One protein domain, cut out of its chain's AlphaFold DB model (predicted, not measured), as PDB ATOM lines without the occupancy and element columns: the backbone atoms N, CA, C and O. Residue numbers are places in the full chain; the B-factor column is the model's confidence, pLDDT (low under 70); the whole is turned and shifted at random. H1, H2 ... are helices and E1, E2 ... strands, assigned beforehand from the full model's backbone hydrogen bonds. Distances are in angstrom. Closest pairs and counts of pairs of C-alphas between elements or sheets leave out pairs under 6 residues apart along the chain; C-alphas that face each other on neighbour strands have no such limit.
ATOM      1  N   PHE A   4     166.959 221.548 128.110       92.88
ATOM      2  CA  PHE A   4     167.378 222.312 126.935       92.88
ATOM      3  C   PHE A   4     167.538 221.378 125.738       92.88
ATOM      4  O   PHE A   4     168.160 220.320 125.862       92.88
ATOM      5  N   LEU A   5     166.991 221.771 124.588       93.38
ATOM      6  CA  LEU A   5     167.094 221.003 123.351       93.38
ATOM      7  C   LEU A   5     168.065 221.662 122.381       93.38
ATOM      8  O   LEU A   5     167.967 222.851 122.094       93.38
ATOM      9  N   ASP A   6     168.974 220.849 121.861       94.12
ATOM     10  CA  ASP A   6     169.900 221.229 120.801       94.12
ATOM     11  C   ASP A   6     169.277 221.010 119.413       94.12
ATOM     12  O   ASP A   6     168.405 220.158 119.235       94.12
ATOM     13  N   THR A   7     169.776 221.715 118.402       95.31
ATOM     14  CA  THR A   7     169.322 221.620 117.006       95.31
ATOM     15  C   THR A   7     169.292 220.170 116.501       95.31
ATOM     16  O   THR A   7     168.356 219.756 115.813       95.31
ATOM     17  N   ASN A   8     170.265 219.349 116.910       94.62
ATOM     18  CA  ASN A   8     170.399 217.963 116.456       94.62
ATOM     19  C   ASN A   8     169.211 217.059 116.811       94.62
ATOM     20  O   ASN A   8     168.925 216.123 116.064       94.62
ATOM     21  N   VAL A   9     168.499 217.309 117.918       95.50
ATOM     22  CA  VAL A   9     167.373 216.437 118.303       95.50
ATOM     23  C   VAL A   9     166.179 216.576 117.355       95.50
ATOM     24  O   VAL A   9     165.349 215.669 117.269       95.50
ATOM     25  N   PHE A  10     166.104 217.692 116.627       96.50
ATOM     26  CA  PHE A  10     165.044 217.979 115.666       96.50
ATOM     27  C   PHE A  10     165.360 217.467 114.264       96.50
ATOM     28  O   PHE A  10     164.443 217.325 113.456       96.50
ATOM     29  N   TYR A  11     166.621 217.135 113.978       93.62
ATOM     30  CA  TYR A  11     167.015 216.596 112.682       93.62
ATOM     31  C   TYR A  11     166.230 215.312 112.373       93.62
ATOM     32  O   TYR A  11     166.157 214.404 113.210       93.62
ATOM     33  N   ASN A  12     165.590 215.245 111.198       92.69
ATOM     34  CA  ASN A  12     164.640 214.187 110.805       92.69
ATOM     35  C   ASN A  12     163.435 213.987 111.750       92.69
ATOM     36  O   ASN A  12     162.695 213.008 111.639       92.69
ATOM     37  N   ASN A  13     163.212 214.915 112.676       95.94
ATOM     38  CA  ASN A  13     162.141 214.895 113.665       95.94
ATOM     39  C   ASN A  13     161.413 216.245 113.701       95.94
ATOM     40  O   ASN A  13     161.016 216.711 114.765       95.94
ATOM     41  N   TRP A  14     161.199 216.834 112.522       95.81
ATOM     42  CA  TRP A  14     160.675 218.189 112.307       95.81
ATOM     43  C   TRP A  14     159.392 218.499 113.090       95.81
ATOM     44  O   TRP A  14     159.213 219.583 113.618       95.81
ATOM     45  N   PHE A  15     158.505 217.518 113.249       96.06
ATOM     46  CA  PHE A  15     157.242 217.711 113.971       96.06
ATOM     47  C   PHE A  15     157.269 217.217 115.418       96.06
ATOM     48  O   PHE A  15     156.209 217.076 116.028       96.06
ATOM     49  N   ALA A  16     158.442 216.855 115.950       95.94
ATOM     50  CA  ALA A  16     158.634 216.336 117.305       95.94
ATOM     51  C   ALA A  16     157.572 215.284 117.705       95.94
ATOM     52  O   ALA A  16     156.934 215.359 118.755       95.94
ATOM     53  N   ASN A  17     157.284 214.341 116.803       95.44
ATOM     54  CA  ASN A  17     156.187 213.370 116.947       95.44
ATOM     55  C   ASN A  17     156.663 211.962 117.325       95.44
ATOM     56  O   ASN A  17     155.837 211.062 117.518       95.44
ATOM     57  N   ASN A  18     157.978 211.755 117.412       95.81
ATOM     58  CA  ASN A  18     158.540 210.455 117.746       95.81
ATOM     59  C   ASN A  18     158.224 210.066 119.214       95.81
ATOM     60  O   ASN A  18     157.870 210.928 120.027       95.81
ATOM     61  N   PRO A  19     158.335 208.776 119.577       96.62
ATOM     62  CA  PRO A  19     158.042 208.318 120.937       96.62
ATOM     63  C   PRO A  19     158.885 208.984 122.033       96.62
ATOM     64  O   PRO A  19     158.366 209.230 123.117       96.62
ATOM     65  N   ASN A  20     160.150 209.316 121.753       95.06
ATOM     66  CA  ASN A  20     161.043 209.954 122.725       95.06
ATOM     67  C   ASN A  20     160.560 211.367 123.076       95.06
ATOM     68  O   ASN A  20     160.462 211.708 124.252       95.06
ATOM     69  N   PHE A  21     160.179 212.156 122.068       96.69
ATOM     70  CA  PHE A  21     159.574 213.472 122.255       96.69
ATOM     71  C   PHE A  21     158.260 213.374 123.021       96.69
ATOM     72  O   PHE A  21     158.072 214.091 123.995       96.69
ATOM     73  N   LYS A  22     157.375 212.441 122.649       96.50
ATOM     74  CA  LYS A  22     156.102 212.236 123.361       96.50
ATOM     75  C   LYS A  22     156.307 211.919 124.841       96.50
ATOM     76  O   LYS A  22     155.599 212.470 125.677       96.50
ATOM     77  N   LEU A  23     157.270 211.055 125.160       95.69
ATOM     78  CA  LEU A  23     157.612 210.720 126.541       95.69
ATOM     79  C   LEU A  23     158.149 211.940 127.299       95.69
ATOM     80  O   LEU A  23     157.737 212.188 128.428       95.69
ATOM     81  N   MET A  24     159.039 212.710 126.673       95.56
ATOM     82  CA  MET A  24     159.598 213.924 127.263       95.56
ATOM     83  C   MET A  24     158.526 214.990 127.506       95.56
ATOM     84  O   MET A  24     158.484 215.556 128.589       95.56
ATOM     85  N   PHE A  25     157.629 215.234 126.548       95.81
ATOM     86  CA  PHE A  25     156.529 216.188 126.714       95.81
ATOM     87  C   PHE A  25     155.558 215.746 127.804       95.81
ATOM     88  O   PHE A  25     155.165 216.550 128.637       95.81
ATOM     89  N   HIS A  26     155.241 214.448 127.866       95.38
ATOM     90  CA  HIS A  26     154.457 213.899 128.970       95.38
ATOM     91  C   HIS A  26     155.131 214.152 130.325       95.38
ATOM     92  O   HIS A  26     154.450 214.482 131.289       95.38
ATOM     93  N   TYR A  27     156.451 213.989 130.420       94.88
ATOM     94  CA  TYR A  27     157.187 214.287 131.646       94.88
ATOM     95  C   TYR A  27     157.142 215.784 131.992       94.88
ATOM     96  O   TYR A  27     156.748 216.127 133.100       94.88
ATOM     97  N   LEU A  28     157.476 216.662 131.039       94.81
ATOM     98  CA  LEU A  28     157.478 218.118 131.230       94.81
ATOM     99  C   LEU A  28     156.116 218.630 131.720       94.81
ATOM    100  O   LEU A  28     156.045 219.334 132.724       94.81
ATOM    101  N   ASN A  29     155.039 218.197 131.063       95.00
ATOM    102  CA  ASN A  29     153.687 218.660 131.366       95.00
ATOM    103  C   ASN A  29     153.192 218.146 132.728       95.00
ATOM    104  O   ASN A  29     152.559 218.883 133.476       95.00
ATOM    105  N   ASN A  30     153.490 216.892 133.095       95.25
ATOM    106  CA  ASN A  30     153.009 216.331 134.366       95.25
ATOM    107  C   ASN A  30     153.835 216.761 135.582       95.25
ATOM    108  O   ASN A  30     153.287 216.878 136.677       95.25
ATOM    109  N   GLU A  31     155.136 216.994 135.409       92.81
ATOM    110  CA  GLU A  31     156.019 217.430 136.497       92.81
ATOM    111  C   GLU A  31     156.086 218.963 136.628       92.81
ATOM    112  O   GLU A  31     156.734 219.470 137.540       92.81
ATOM    113  N   ASN A  32     155.369 219.706 135.774       87.88
ATOM    114  CA  ASN A  32     155.396 221.171 135.686       87.88
ATOM    115  C   ASN A  32     156.809 221.733 135.479       87.88
ATOM    116  O   ASN A  32     157.248 222.640 136.187       87.88
ATOM    117  N   GLU A  33     157.533 221.147 134.529       91.81
ATOM    118  CA  GLU A  33     158.908 221.514 134.212       91.81
ATOM    119  C   GLU A  33     158.979 222.285 132.890       91.81
ATOM    120  O   GLU A  33     158.280 221.965 131.927       91.81
ATOM    121  N   ASP A  34     159.871 223.274 132.831       90.12
ATOM    122  CA  ASP A  34     160.013 224.148 131.666       90.12
ATOM    123  C   ASP A  34     160.889 223.522 130.573       90.12
ATOM    124  O   ASP A  34     162.010 223.042 130.821       90.12
ATOM    125  N   LEU A  35     160.422 223.637 129.327       94.44
ATOM    126  CA  LEU A  35     161.260 223.444 128.152       94.44
ATOM    127  C   LEU A  35     162.041 224.729 127.858       94.44
ATOM    128  O   LEU A  35     161.462 225.737 127.466       94.44
ATOM    129  N   LEU A  36     163.365 224.690 127.985       94.19
ATOM    130  CA  LEU A  36     164.225 225.775 127.525       94.19
ATOM    131  C   LEU A  36     164.446 225.665 126.017       94.19
ATOM    132  O   LEU A  36     164.932 224.639 125.529       94.19
ATOM    133  N   LEU A  37     164.181 226.751 125.295       94.19
ATOM    134  CA  LEU A  37     164.386 226.811 123.852       94.19
ATOM    135  C   LEU A  37     165.141 228.082 123.466       94.19
ATOM    136  O   LEU A  37     164.689 229.195 123.713       94.19
ATOM    137  N   SER A  38     166.312 227.925 122.853       93.12
ATOM    138  CA  SER A  38     167.081 229.064 122.348       93.12
ATOM    139  C   SER A  38     166.521 229.550 121.015       93.12
ATOM    140  O   SER A  38     166.280 228.745 120.115       93.12
ATOM    141  N   GLU A  39     166.415 230.868 120.841       93.25
ATOM    142  CA  GLU A  39     166.083 231.469 119.543       93.25
ATOM    143  C   GLU A  39     167.088 231.077 118.447       93.25
ATOM    144  O   GLU A  39     166.724 230.980 117.276       93.25
ATOM    145  N   LEU A  40     168.353 230.819 118.810       93.00
ATOM    146  CA  LEU A  40     169.356 230.333 117.860       93.00
ATOM    147  C   LEU A  40     169.005 228.927 117.365       93.00
ATOM    148  O   LEU A  40     169.036 228.690 116.164       93.00
ATOM    149  N   VAL A  41     168.612 228.031 118.277       95.00
ATOM    150  CA  VAL A  41     168.199 226.661 117.934       95.00
ATOM    151  C   VAL A  41     166.977 226.694 117.020       95.00
ATOM    152  O   VAL A  41     166.961 226.004 116.006       95.00
ATOM    153  N   VAL A  42     165.985 227.543 117.313       95.56
ATOM    154  CA  VAL A  42     164.817 227.739 116.435       95.56
ATOM    155  C   VAL A  42     165.259 228.116 115.021       95.56
ATOM    156  O   VAL A  42     164.939 227.404 114.069       95.56
ATOM    157  N   LYS A  43     166.069 229.177 114.887       95.19
ATOM    158  CA  LYS A  43     166.577 229.642 113.587       95.19
ATOM    159  C   LYS A  43     167.355 228.541 112.857       95.19
ATOM    160  O   LYS A  43     167.206 228.376 111.650       95.19
ATOM    161  N   GLU A  44     168.202 227.795 113.558       96.06
ATOM    162  CA  GLU A  44     168.995 226.716 112.963       96.06
ATOM    163  C   GLU A  44     168.123 225.572 112.442       96.06
ATOM    164  O   GLU A  44     168.286 225.161 111.292       96.06
ATOM    165  N   VAL A  45     167.173 225.088 113.246       97.12
ATOM    166  CA  VAL A  45     166.267 223.997 112.860       97.12
ATOM    167  C   VAL A  45     165.424 224.390 111.648       97.12
ATOM    168  O   VAL A  45     165.336 223.622 110.687       97.12
ATOM    169  N   GLU A  46     164.835 225.587 111.661       96.94
ATOM    170  CA  GLU A  46     164.020 226.089 110.550       96.94
ATOM    171  C   GLU A  46     164.847 226.239 109.266       96.94
ATOM    172  O   GLU A  46     164.419 225.801 108.196       96.94
ATOM    173  N   ASN A  47     166.071 226.767 109.367       96.44
ATOM    174  CA  ASN A  47     166.980 226.897 108.227       96.44
ATOM    175  C   ASN A  47     167.387 225.541 107.637       96.44
ATOM    176  O   ASN A  47     167.441 225.403 106.413       96.44
ATOM    177  N   ILE A  48     167.681 224.541 108.477       96.94
ATOM    178  CA  ILE A  48     168.040 223.197 108.004       96.94
ATOM    179  C   ILE A  48     166.849 222.566 107.277       96.94
ATOM    180  O   ILE A  48     167.007 222.113 106.144       96.94
ATOM    181  N   ARG A  49     165.651 222.597 107.876       96.00
ATOM    182  CA  ARG A  49     164.441 222.047 107.248       96.00
ATOM    183  C   ARG A  49     164.140 222.731 105.917       96.00
ATOM    184  O   ARG A  49     163.807 222.055 104.945       96.00
ATOM    185  N   ASN A  50     164.223 224.062 105.865       95.19
ATOM    186  CA  ASN A  50     163.918 224.815 104.647       95.19
ATOM    187  C   ASN A  50     164.923 224.516 103.533       95.19
ATOM    188  O   ASN A  50     164.518 224.346 102.388       95.19
ATOM    189  N   ARG A  51     166.205 224.334 103.870       95.81
ATOM    190  CA  ARG A  51     167.211 223.882 102.904       95.81
ATOM    191  C   ARG A  51     166.890 222.495 102.339       95.81
ATOM    192  O   ARG A  51     166.923 222.322 101.126       95.81
ATOM    193  N   GLU A  52     166.546 221.522 103.184       95.56
ATOM    194  CA  GLU A  52     166.189 220.170 102.714       95.56
ATOM    195  C   GLU A  52     164.945 220.174 101.810       95.56
ATOM    196  O   GLU A  52     164.861 219.443 100.817       95.56
ATOM    197  N   LEU A  53     163.973 221.026 102.134       94.81
ATOM    198  CA  LEU A  53     162.792 221.229 101.309       94.81
ATOM    199  C   LEU A  53     163.153 221.832  99.943       94.81
ATOM    200  O   LEU A  53     162.696 221.323  98.921       94.81
ATOM    201  N   GLU A  54     163.964 222.890  99.912       94.44
ATOM    202  CA  GLU A  54     164.431 223.517  98.669       94.44
ATOM    203  C   GLU A  54     165.172 222.509  97.779       94.44
ATOM    204  O   GLU A  54     164.902 222.416  96.580       94.44
ATOM    205  N   GLU A  55     166.055 221.696  98.365       96.12
ATOM    206  CA  GLU A  55     166.761 220.619  97.664       96.12
ATOM    207  C   GLU A  55     165.786 219.596  97.058       96.12
ATOM    208  O   GLU A  55     165.920 219.220  95.888       96.12
ATOM    209  N   SER A  56     164.755 219.208  97.814       94.81
ATOM    210  CA  SER A  56     163.712 218.285  97.352       94.81
ATOM    211  C   SER A  56     162.900 218.866  96.189       94.81
ATOM    212  O   SER A  56     162.629 218.177  95.203       94.81
ATOM    213  N   VAL A  57     162.539 220.153  96.256       94.25
ATOM    214  CA  VAL A  57     161.821 220.852  95.176       94.25
ATOM    215  C   VAL A  57     162.664 220.892  93.899       94.25
ATOM    216  O   VAL A  57     162.164 220.565  92.818       94.25
ATOM    217  N   LEU A  58     163.955 221.215  94.010       94.00
ATOM    218  CA  LEU A  58     164.879 221.224  92.872       94.00
ATOM    219  C   LEU A  58     165.029 219.837  92.233       94.00
ATOM    220  O   LEU A  58     165.130 219.715  91.005       94.00
ATOM    221  N   GLU A  59     165.025 218.773  93.039       96.19
ATOM    222  CA  GLU A  59     165.041 217.407  92.524       96.19
ATOM    223  C   GLU A  59     163.768 217.087  91.728       96.19
ATOM    224  O   GLU A  59     163.859 216.570  90.606       96.19
ATOM    225  N   ILE A  60     162.592 217.458  92.245       94.44
ATOM    226  CA  ILE A  60     161.314 217.285  91.542       94.44
ATOM    227  C   ILE A  60     161.337 218.030  90.204       94.44
ATOM    228  O   ILE A  60     161.026 217.438  89.166       94.44
ATOM    229  N   GLU A  61     161.773 219.290  90.178       92.69
ATOM    230  CA  GLU A  61     161.898 220.055  88.932       92.69
ATOM    231  C   GLU A  61     162.809 219.363  87.912       92.69
ATOM    232  O   GLU A  61     162.524 219.336  86.707       92.69
ATOM    233  N   ARG A  62     163.918 218.774  88.376       94.38
ATOM    234  CA  ARG A  62     164.839 218.023  87.518       94.38
ATOM    235  C   ARG A  62     164.166 216.787  86.926       94.38
ATOM    236  O   ARG A  62     164.366 216.492  85.742       94.38
ATOM    237  N   LEU A  63     163.370 216.075  87.721       94.19
ATOM    238  CA  LEU A  63     162.597 214.916  87.272       94.19
ATOM    239  C   LEU A  63     161.523 215.322  86.258       94.19
ATOM    240  O   LEU A  63     161.406 214.673  85.216       94.19
ATOM    241  N   VAL A  64     160.816 216.432  86.485       93.06
ATOM    242  CA  VAL A  64     159.833 216.983  85.538       93.06
ATOM    243  C   VAL A  64     160.485 217.305  84.196       93.06
ATOM    244  O   VAL A  64     160.035 216.799  83.168       93.06
ATOM    245  N   LYS A  65     161.613 218.027  84.191       91.00
ATOM    246  CA  LYS A  65     162.371 218.329  82.960       91.00
ATOM    247  C   LYS A  65     162.816 217.065  82.221       91.00
ATOM    248  O   LYS A  65     162.871 217.042  80.991       91.00
ATOM    249  N   LYS A  66     163.161 215.996  82.948       93.56
ATOM    250  CA  LYS A  66     163.503 214.701  82.343       93.56
ATOM    251  C   LYS A  66     162.282 214.051  81.688       93.56
ATOM    252  O   LYS A  66     162.412 213.529  80.584       93.56
ATOM    253  N   MET A  67     161.118 214.098  82.333       93.38
ATOM    254  CA  MET A  67     159.872 213.558  81.782       93.38
ATOM    255  C   MET A  67     159.399 214.337  80.548       93.38
ATOM    256  O   MET A  67     158.974 213.718  79.578       93.38
ATOM    257  N   GLU A  68     159.543 215.665  80.529       92.50
ATOM    258  CA  GLU A  68     159.202 216.494  79.363       92.50
ATOM    259  C   GLU A  68     159.994 216.104  78.109       92.50
ATOM    260  O   GLU A  68     159.442 216.095  77.014       92.50
ATOM    261  N   LYS A  69     161.265 215.705  78.252       91.69
ATOM    262  CA  LYS A  69     162.082 215.221  77.121       91.69
ATOM    263  C   LYS A  69     161.587 213.898  76.534       91.69
ATOM    264  O   LYS A  69     161.913 213.581  75.395       91.69
ATOM    265  N   LEU A  70     160.858 213.113  77.322       94.12
ATOM    266  CA  LEU A  70     160.347 211.795  76.945       94.12
ATOM    267  C   LEU A  70     158.858 211.830  76.578       94.12
ATOM    268  O   LEU A  70     158.306 210.801  76.193       94.12
ATOM    269  N   ASN A  71     158.204 212.989  76.695       92.00
ATOM    270  CA  ASN A  71     156.769 213.136  76.503       92.00
ATOM    271  C   ASN A  71     156.461 214.136  75.386       92.00
ATOM    272  O   ASN A  71     157.042 215.211  75.303       92.00
ATOM    273  N   SER A  72     155.486 213.816  74.538       85.50
ATOM    274  CA  SER A  72     155.087 214.683  73.417       85.50
ATOM    275  C   SER A  72     154.289 215.912  73.869       85.50
ATOM    276  O   SER A  72     154.086 216.845  73.096       85.50
ATOM    277  N   LYS A  73     153.784 215.900  75.109       88.06
ATOM    278  CA  LYS A  73     152.988 216.974  75.711       88.06
ATOM    279  C   LYS A  73     153.765 217.620  76.857       88.06
ATOM    280  O   LYS A  73     154.406 216.927  77.644       88.06
ATOM    281  N   LYS A  74     153.647 218.944  76.983       84.94
ATOM    282  CA  LYS A  74     154.226 219.693  78.104       84.94
ATOM    283  C   LYS A  74     153.608 219.237  79.427       84.94
ATOM    284  O   LYS A  74     152.387 219.078  79.512       84.94
ATOM    285  N   ILE A  75     154.441 219.061  80.447       88.88
ATOM    286  CA  ILE A  75     153.988 218.753  81.804       88.88
ATOM    287  C   ILE A  75     153.669 220.078  82.498       88.88
ATOM    288  O   ILE A  75     154.436 221.035  82.424       88.88
ATOM    289  N   LYS A  76     152.499 220.163  83.133       86.69
ATOM    290  CA  LYS A  76     152.149 221.307  83.978       86.69
ATOM    291  C   LYS A  76     152.605 220.989  85.397       86.69
ATOM    292  O   LYS A  76     152.078 220.058  85.993       86.69
ATOM    293  N   PHE A  77     153.591 221.729  85.883       88.06
ATOM    294  CA  PHE A  77     154.115 221.617  87.237       88.06
ATOM    295  C   PHE A  77     154.547 223.005  87.710       88.06
ATOM    296  O   PHE A  77     155.280 223.682  86.984       88.06
ATOM    297  N   SER A  78     154.095 223.406  88.896       86.00
ATOM    298  CA  SER A  78     154.635 224.526  89.664       86.00
ATOM    299  C   SER A  78     155.011 224.023  91.061       86.00
ATOM    300  O   SER A  78     154.218 223.284  91.647       86.00
ATOM    301  N   PRO A  79     156.167 224.415  91.628       81.62
ATOM    302  CA  PRO A  79     156.479 224.155  93.034       81.62
ATOM    303  C   PRO A  79     155.394 224.645  94.002       81.62
ATOM    304  O   PRO A  79     155.148 224.003  95.019       81.62
ATOM    305  N   ASP A  80     154.698 225.728  93.652       85.62
ATOM    306  CA  ASP A  80     153.616 226.296  94.466       85.62
ATOM    307  C   ASP A  80     152.423 225.334  94.629       85.62
ATOM    308  O   ASP A  80     151.679 225.419  95.603       85.62
ATOM    309  N   ASP A  81     152.255 224.377  93.708       86.94
ATOM    310  CA  ASP A  81     151.170 223.389  93.751       86.94
ATOM    311  C   ASP A  81     151.445 222.246  94.752       86.94
ATOM    312  O   ASP A  81     150.590 221.383  94.957       86.94
ATOM    313  N   LEU A  82     152.633 222.201  95.370       87.62
ATOM    314  CA  LEU A  82     153.037 221.121  96.278       87.62
ATOM    315  C   LEU A  82     152.364 221.188  97.658       87.62
ATOM    316  O   LEU A  82     152.466 220.224  98.416       87.62
ATOM    317  N   GLY A  83     151.686 222.294  97.988       88.31
ATOM    318  CA  GLY A  83     151.017 222.464  99.283       88.31
ATOM    319  C   GLY A  83     151.999 222.482 100.455       88.31
ATOM    320  O   GLY A  83     151.738 221.893 101.498       88.31
ATOM    321  N   VAL A  84     153.169 223.089 100.254       88.88
ATOM    322  CA  VAL A  84     154.192 223.204 101.290       88.88
ATOM    323  C   VAL A  84     153.802 224.296 102.277       88.88
ATOM    324  O   VAL A  84     153.733 225.469 101.913       88.88
ATOM    325  N   ASP A  85     153.633 223.912 103.538       88.44
ATOM    326  CA  ASP A  85     153.368 224.854 104.620       88.44
ATOM    327  C   ASP A  85     154.644 225.536 105.136       88.44
ATOM    328  O   ASP A  85     155.762 224.991 105.072       88.44
ATOM    329  N   ILE A  86     154.443 226.735 105.694       89.44
ATOM    330  CA  ILE A  86     155.443 227.434 106.503       89.44
ATOM    331  C   ILE A  86     155.735 226.574 107.732       89.44
ATOM    332  O   ILE A  86     154.832 226.014 108.351       89.44
ATOM    333  N   TYR A  87     157.015 226.446 108.060       95.06
ATOM    334  CA  TYR A  87     157.472 225.665 109.197       95.06
ATOM    335  C   TYR A  87     157.859 226.607 110.339       95.06
ATOM    336  O   TYR A  87     158.774 227.407 110.169       95.06
ATOM    337  N   ASP A  88     157.156 226.487 111.465       95.81
ATOM    338  CA  ASP A  88     157.387 227.250 112.695       95.81
ATOM    339  C   ASP A  88     157.622 226.267 113.850       95.81
ATOM    340  O   ASP A  88     156.722 225.526 114.265       95.81
ATOM    341  N   LEU A  89     158.857 226.219 114.359       96.25
ATOM    342  CA  LEU A  89     159.197 225.286 115.435       96.25
ATOM    343  C   LEU A  89     158.512 225.664 116.759       96.25
ATOM    344  O   LEU A  89     158.134 224.776 117.529       96.25
ATOM    345  N   ASN A  90     158.339 226.958 117.031       95.31
ATOM    346  CA  ASN A  90     157.694 227.428 118.255       95.31
ATOM    347  C   ASN A  90     156.213 227.053 118.267       95.31
ATOM    348  O   ASN A  90     155.709 226.579 119.286       95.31
ATOM    349  N   GLU A  91     155.517 227.197 117.139       95.62
ATOM    350  CA  GLU A  91     154.126 226.760 117.009       95.62
ATOM    351  C   GLU A  91     154.014 225.243 117.213       95.62
ATOM    352  O   GLU A  91     153.169 224.763 117.974       95.62
ATOM    353  N   ILE A  92     154.911 224.464 116.602       96.31
ATOM    354  CA  ILE A  92     154.925 223.004 116.763       96.31
ATOM    355  C   ILE A  92     155.086 222.617 118.236       96.31
ATOM    356  O   ILE A  92     154.367 221.734 118.709       96.31
ATOM    357  N   LEU A  93     156.021 223.241 118.956       96.31
ATOM    358  CA  LEU A  93     156.318 222.908 120.351       96.31
ATOM    359  C   LEU A  93     155.275 223.449 121.332       96.31
ATOM    360  O   LEU A  93     154.896 222.725 122.251       96.31
ATOM    361  N   SER A  94     154.760 224.660 121.124       94.88
ATOM    362  CA  SER A  94     153.735 225.263 121.995       94.88
ATOM    363  C   SER A  94     152.417 224.484 121.991       94.88
ATOM    364  O   SER A  94     151.687 224.491 122.975       94.88
ATOM    365  N   ASN A  95     152.143 223.725 120.928       95.56
ATOM    366  CA  ASN A  95     151.014 222.795 120.870       95.56
ATOM    367  C   ASN A  95     151.251 221.464 121.618       95.56
ATOM    368  O   ASN A  95     150.375 220.595 121.621       95.56
ATOM    369  N   LYS A  96     152.441 221.244 122.191       95.38
ATOM    370  CA  LYS A  96     152.862 219.955 122.776       95.38
ATOM    371  C   LYS A  96     153.294 220.056 124.231       95.38
ATOM    372  O   LYS A  96     153.155 219.069 124.955       95.38
ATOM    373  N   VAL A  97     153.846 221.195 124.633       94.94
ATOM    374  CA  VAL A  97     154.279 221.446 126.008       94.94
ATOM    375  C   VAL A  97     153.559 222.641 126.601       94.94
ATOM    376  O   VAL A  97     153.261 223.600 125.894       94.94
ATOM    377  N   ASP A  98     153.320 222.576 127.904       93.06
ATOM    378  CA  ASP A  98     152.574 223.613 128.617       93.06
ATOM    379  C   ASP A  98     153.412 224.887 128.834       93.06
ATOM    380  O   ASP A  98     152.869 225.994 128.822       93.06
ATOM    381  N   TRP A  99     154.740 224.750 128.977       92.31
ATOM    382  CA  TRP A  99     155.655 225.865 129.238       92.31
ATOM    383  C   TRP A  99     156.932 225.796 128.397       92.31
ATOM    384  O   TRP A  99     157.648 224.790 128.385       92.31
ATOM    385  N   ILE A 100     157.231 226.908 127.718       93.69
ATOM    386  CA  ILE A 100     158.481 227.133 126.986       93.69
ATOM    387  C   ILE A 100     159.127 228.413 127.518       93.69
ATOM    388  O   ILE A 100     158.526 229.485 127.471       93.69
ATOM    389  N   ASP A 101     160.361 228.294 127.998       92.25
ATOM    390  CA  ASP A 101     161.212 229.405 128.423       92.25
ATOM    391  C   ASP A 101     162.192 229.724 127.281       92.25
ATOM    392  O   ASP A 101     163.153 228.987 127.018       92.25
ATOM    393  N   SER A 102     161.891 230.791 126.535       90.25
ATOM    394  CA  SER A 102     162.664 231.201 125.363       90.25
ATOM    395  C   SER A 102     163.905 232.001 125.753       90.25
ATOM    396  O   SER A 102     163.821 233.054 126.385       90.25
ATOM    397  N   ILE A 103     165.073 231.540 125.305       89.88
ATOM    398  CA  ILE A 103     166.355 232.195 125.567       89.88
ATOM    399  C   ILE A 103     166.744 233.048 124.360       89.88
ATOM    400  O   ILE A 103     167.134 232.530 123.308       89.88
ATOM    401  N   ASN A 104     166.691 234.369 124.538       86.50
ATOM    402  CA  ASN A 104     167.172 235.333 123.555       86.50
ATOM    403  C   ASN A 104     168.686 235.538 123.704       86.50
ATOM    404  O   ASN A 104     169.153 236.206 124.631       86.50
ATOM    405  N   TYR A 105     169.461 234.983 122.775       78.69
ATOM    406  CA  TYR A 105     170.922 235.071 122.817       78.69
ATOM    407  C   TYR A 105     171.462 236.450 122.410       78.69
ATOM    408  O   TYR A 105     172.568 236.802 122.811       78.69
ATOM    409  N   GLU A 106     170.713 237.245 121.636       77.31
ATOM    410  CA  GLU A 106     171.141 238.586 121.205       77.31
ATOM    411  C   GLU A 106     171.233 239.550 122.396       77.31
ATOM    412  O   GLU A 106     172.047 240.473 122.403       77.31
ATOM    413  N   SER A 107     170.441 239.293 123.438       77.81
ATOM    414  CA  SER A 107     170.474 240.035 124.699       77.81
ATOM    415  C   SER A 107     171.663 239.680 125.610       77.81
ATOM    416  O   SER A 107     171.925 240.391 126.584       77.81
ATOM    417  N   ILE A 108     172.409 238.610 125.306       78.75
ATOM    418  CA  ILE A 108     173.536 238.131 126.118       78.75
ATOM    419  C   ILE A 108     174.843 238.720 125.574       78.75
ATOM    420  O   ILE A 108     175.192 238.547 124.407       78.75
ATOM    421  N   SER A 109     175.613 239.397 126.434       78.94
ATOM    422  CA  SER A 109     176.911 239.958 126.036       78.94
ATOM    423  C   SER A 109     177.869 238.866 125.555       78.94
ATOM    424  O   SER A 109     178.165 237.924 126.291       78.94
ATOM    425  N   GLN A 110     178.449 239.047 124.366       72.81
ATOM    426  CA  GLN A 110     179.463 238.148 123.794       72.81
ATOM    427  C   GLN A 110     180.680 237.959 124.715       72.81
ATOM    428  O   GLN A 110     181.270 236.883 124.754       72.81
ATOM    429  N   SER A 111     181.013 238.971 125.525       77.94
ATOM    430  CA  SER A 111     182.104 238.899 126.505       77.94
ATOM    431  C   SER A 111     181.852 237.910 127.650       77.94
ATOM    432  O   SER A 111     182.774 237.604 128.393       77.94
ATOM    433  N   LEU A 112     180.607 237.468 127.854       72.69
ATOM    434  CA  LEU A 112     180.250 236.449 128.847       72.69
ATOM    435  C   LEU A 112     180.267 235.035 128.253       72.69
ATOM    436  O   LEU A 112     180.375 234.066 128.999       72.69
ATOM    437  N   VAL A 113     180.147 234.922 126.928       67.31
ATOM    438  CA  VAL A 113     180.080 233.649 126.194       67.31
ATOM    439  C   VAL A 113     181.480 233.132 125.853       67.31
ATOM    440  O   VAL A 113     181.704 231.924 125.838       67.31
TER     441      VAL A 113
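Overview. This is residues 4 to 113 of the 115 residues of the protein "DUF4935 domain-containing protein" of Vibrio anguillarum (UniProt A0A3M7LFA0). One long helix, H3, makes the longest axis like a shaft, and a small head is gathered at its first end, where the two-stranded sheet of E1 and E2, short H1 and H5 lie, with H2 on the head's far side. After H3 the chain folds back and runs along the shaft to the head as a mostly unwound stretch that includes the single turn H4, while residues 107 to 112, of which 110 to 112 belong to H6, stick out as a tail. The printed part has 110 residues, with six named helices and two named strands in the order H1, H2, E1, H3, H4, H5, E2, H6, and the class is mostly helix. The sheet has the order E1, E2 and is parallel. The whole is only just loose, close to extended, with a radius of gyration of the C-alphas of 19.4 A, and its outline is flat, spanning 62 by 37 by 19 A.

Arrangement. Begin with the sheet, E1 of residues 35 to 38 and E2 of residues 100 to 103, parallel neighbours at 28 degrees. Look for N 101 and O 35 at 2.8 A and N 37 and O 101 at 3.0 A, both within hydrogen-bond range; C-alphas 38 and 103 face each other at 4.5 A. Step on from E1 by a tight link into H3, residues 39 to 70; its C-alpha of Glu 39 is 6.1 A from that of Ile 103, the closest to E2. H5, residues 89 to 94, touches H3 with residues 42 to 46 of H3 alone, at a steep tilt of 55 degrees, opposite ways; the closest C-alphas are those of Val 42 and Leu 89, 6.2 A apart. H1, residues 7 to 10, touches H3 with residues 41 to 45 of H3 alone, and the C-alphas of Thr 7 and Val 41 are closest at 5.2 A. H4, residues 79 to 82, is close to H3 but not clearly touching; the closest C-alphas, Val 57 and Pro 79, are 6.6 A apart. With H3, H4 and H5 between them, E1 and E2 form a strand-helix-strand unit, two parallel neighbour strands with helices between. H2, residues 19 to 31, touches no helix; its closest C-alpha to E1 is Leu 28, 7.2 A from Leu 35. H6, residues 110 to 113, touches no helix either. Every O i to N i+4 pair is within hydrogen-bond range in H2 and H5, and 27 of 28 are in H3; H1, H4 and H6 are too short for such a pair, and each has its 1 O i to N i+3 pair within range.

Along the chain. Find C-alpha 35 at (161.260, 223.444, 128.152), where E1 begins; it runs 10.0 A to residue 38, and E2 runs 9.5 A. Find C-alpha 39 at (166.083, 231.469, 119.543); from there H3 runs 47.3 A to C-alpha 70 at (160.347, 211.795, 76.945). H2 is 18.1 A long and H5 8.5 A. H1, H4 and H6 have 4 residues each, and H6 ends at C-alpha 113, at (180.080, 233.649, 126.194).

Size, cuts and confidence. The two C-alphas farthest apart are those of Ser 72 and Leu 112, at 64.6 A, while those of Phe 4 and Val 113 are 17.0 A apart. The printed part has no cut, and no link between its elements is long. The mean pLDDT of the printed part is 91.9; residue 113 is the one printed residue under 70, and H6 has a mean of 73.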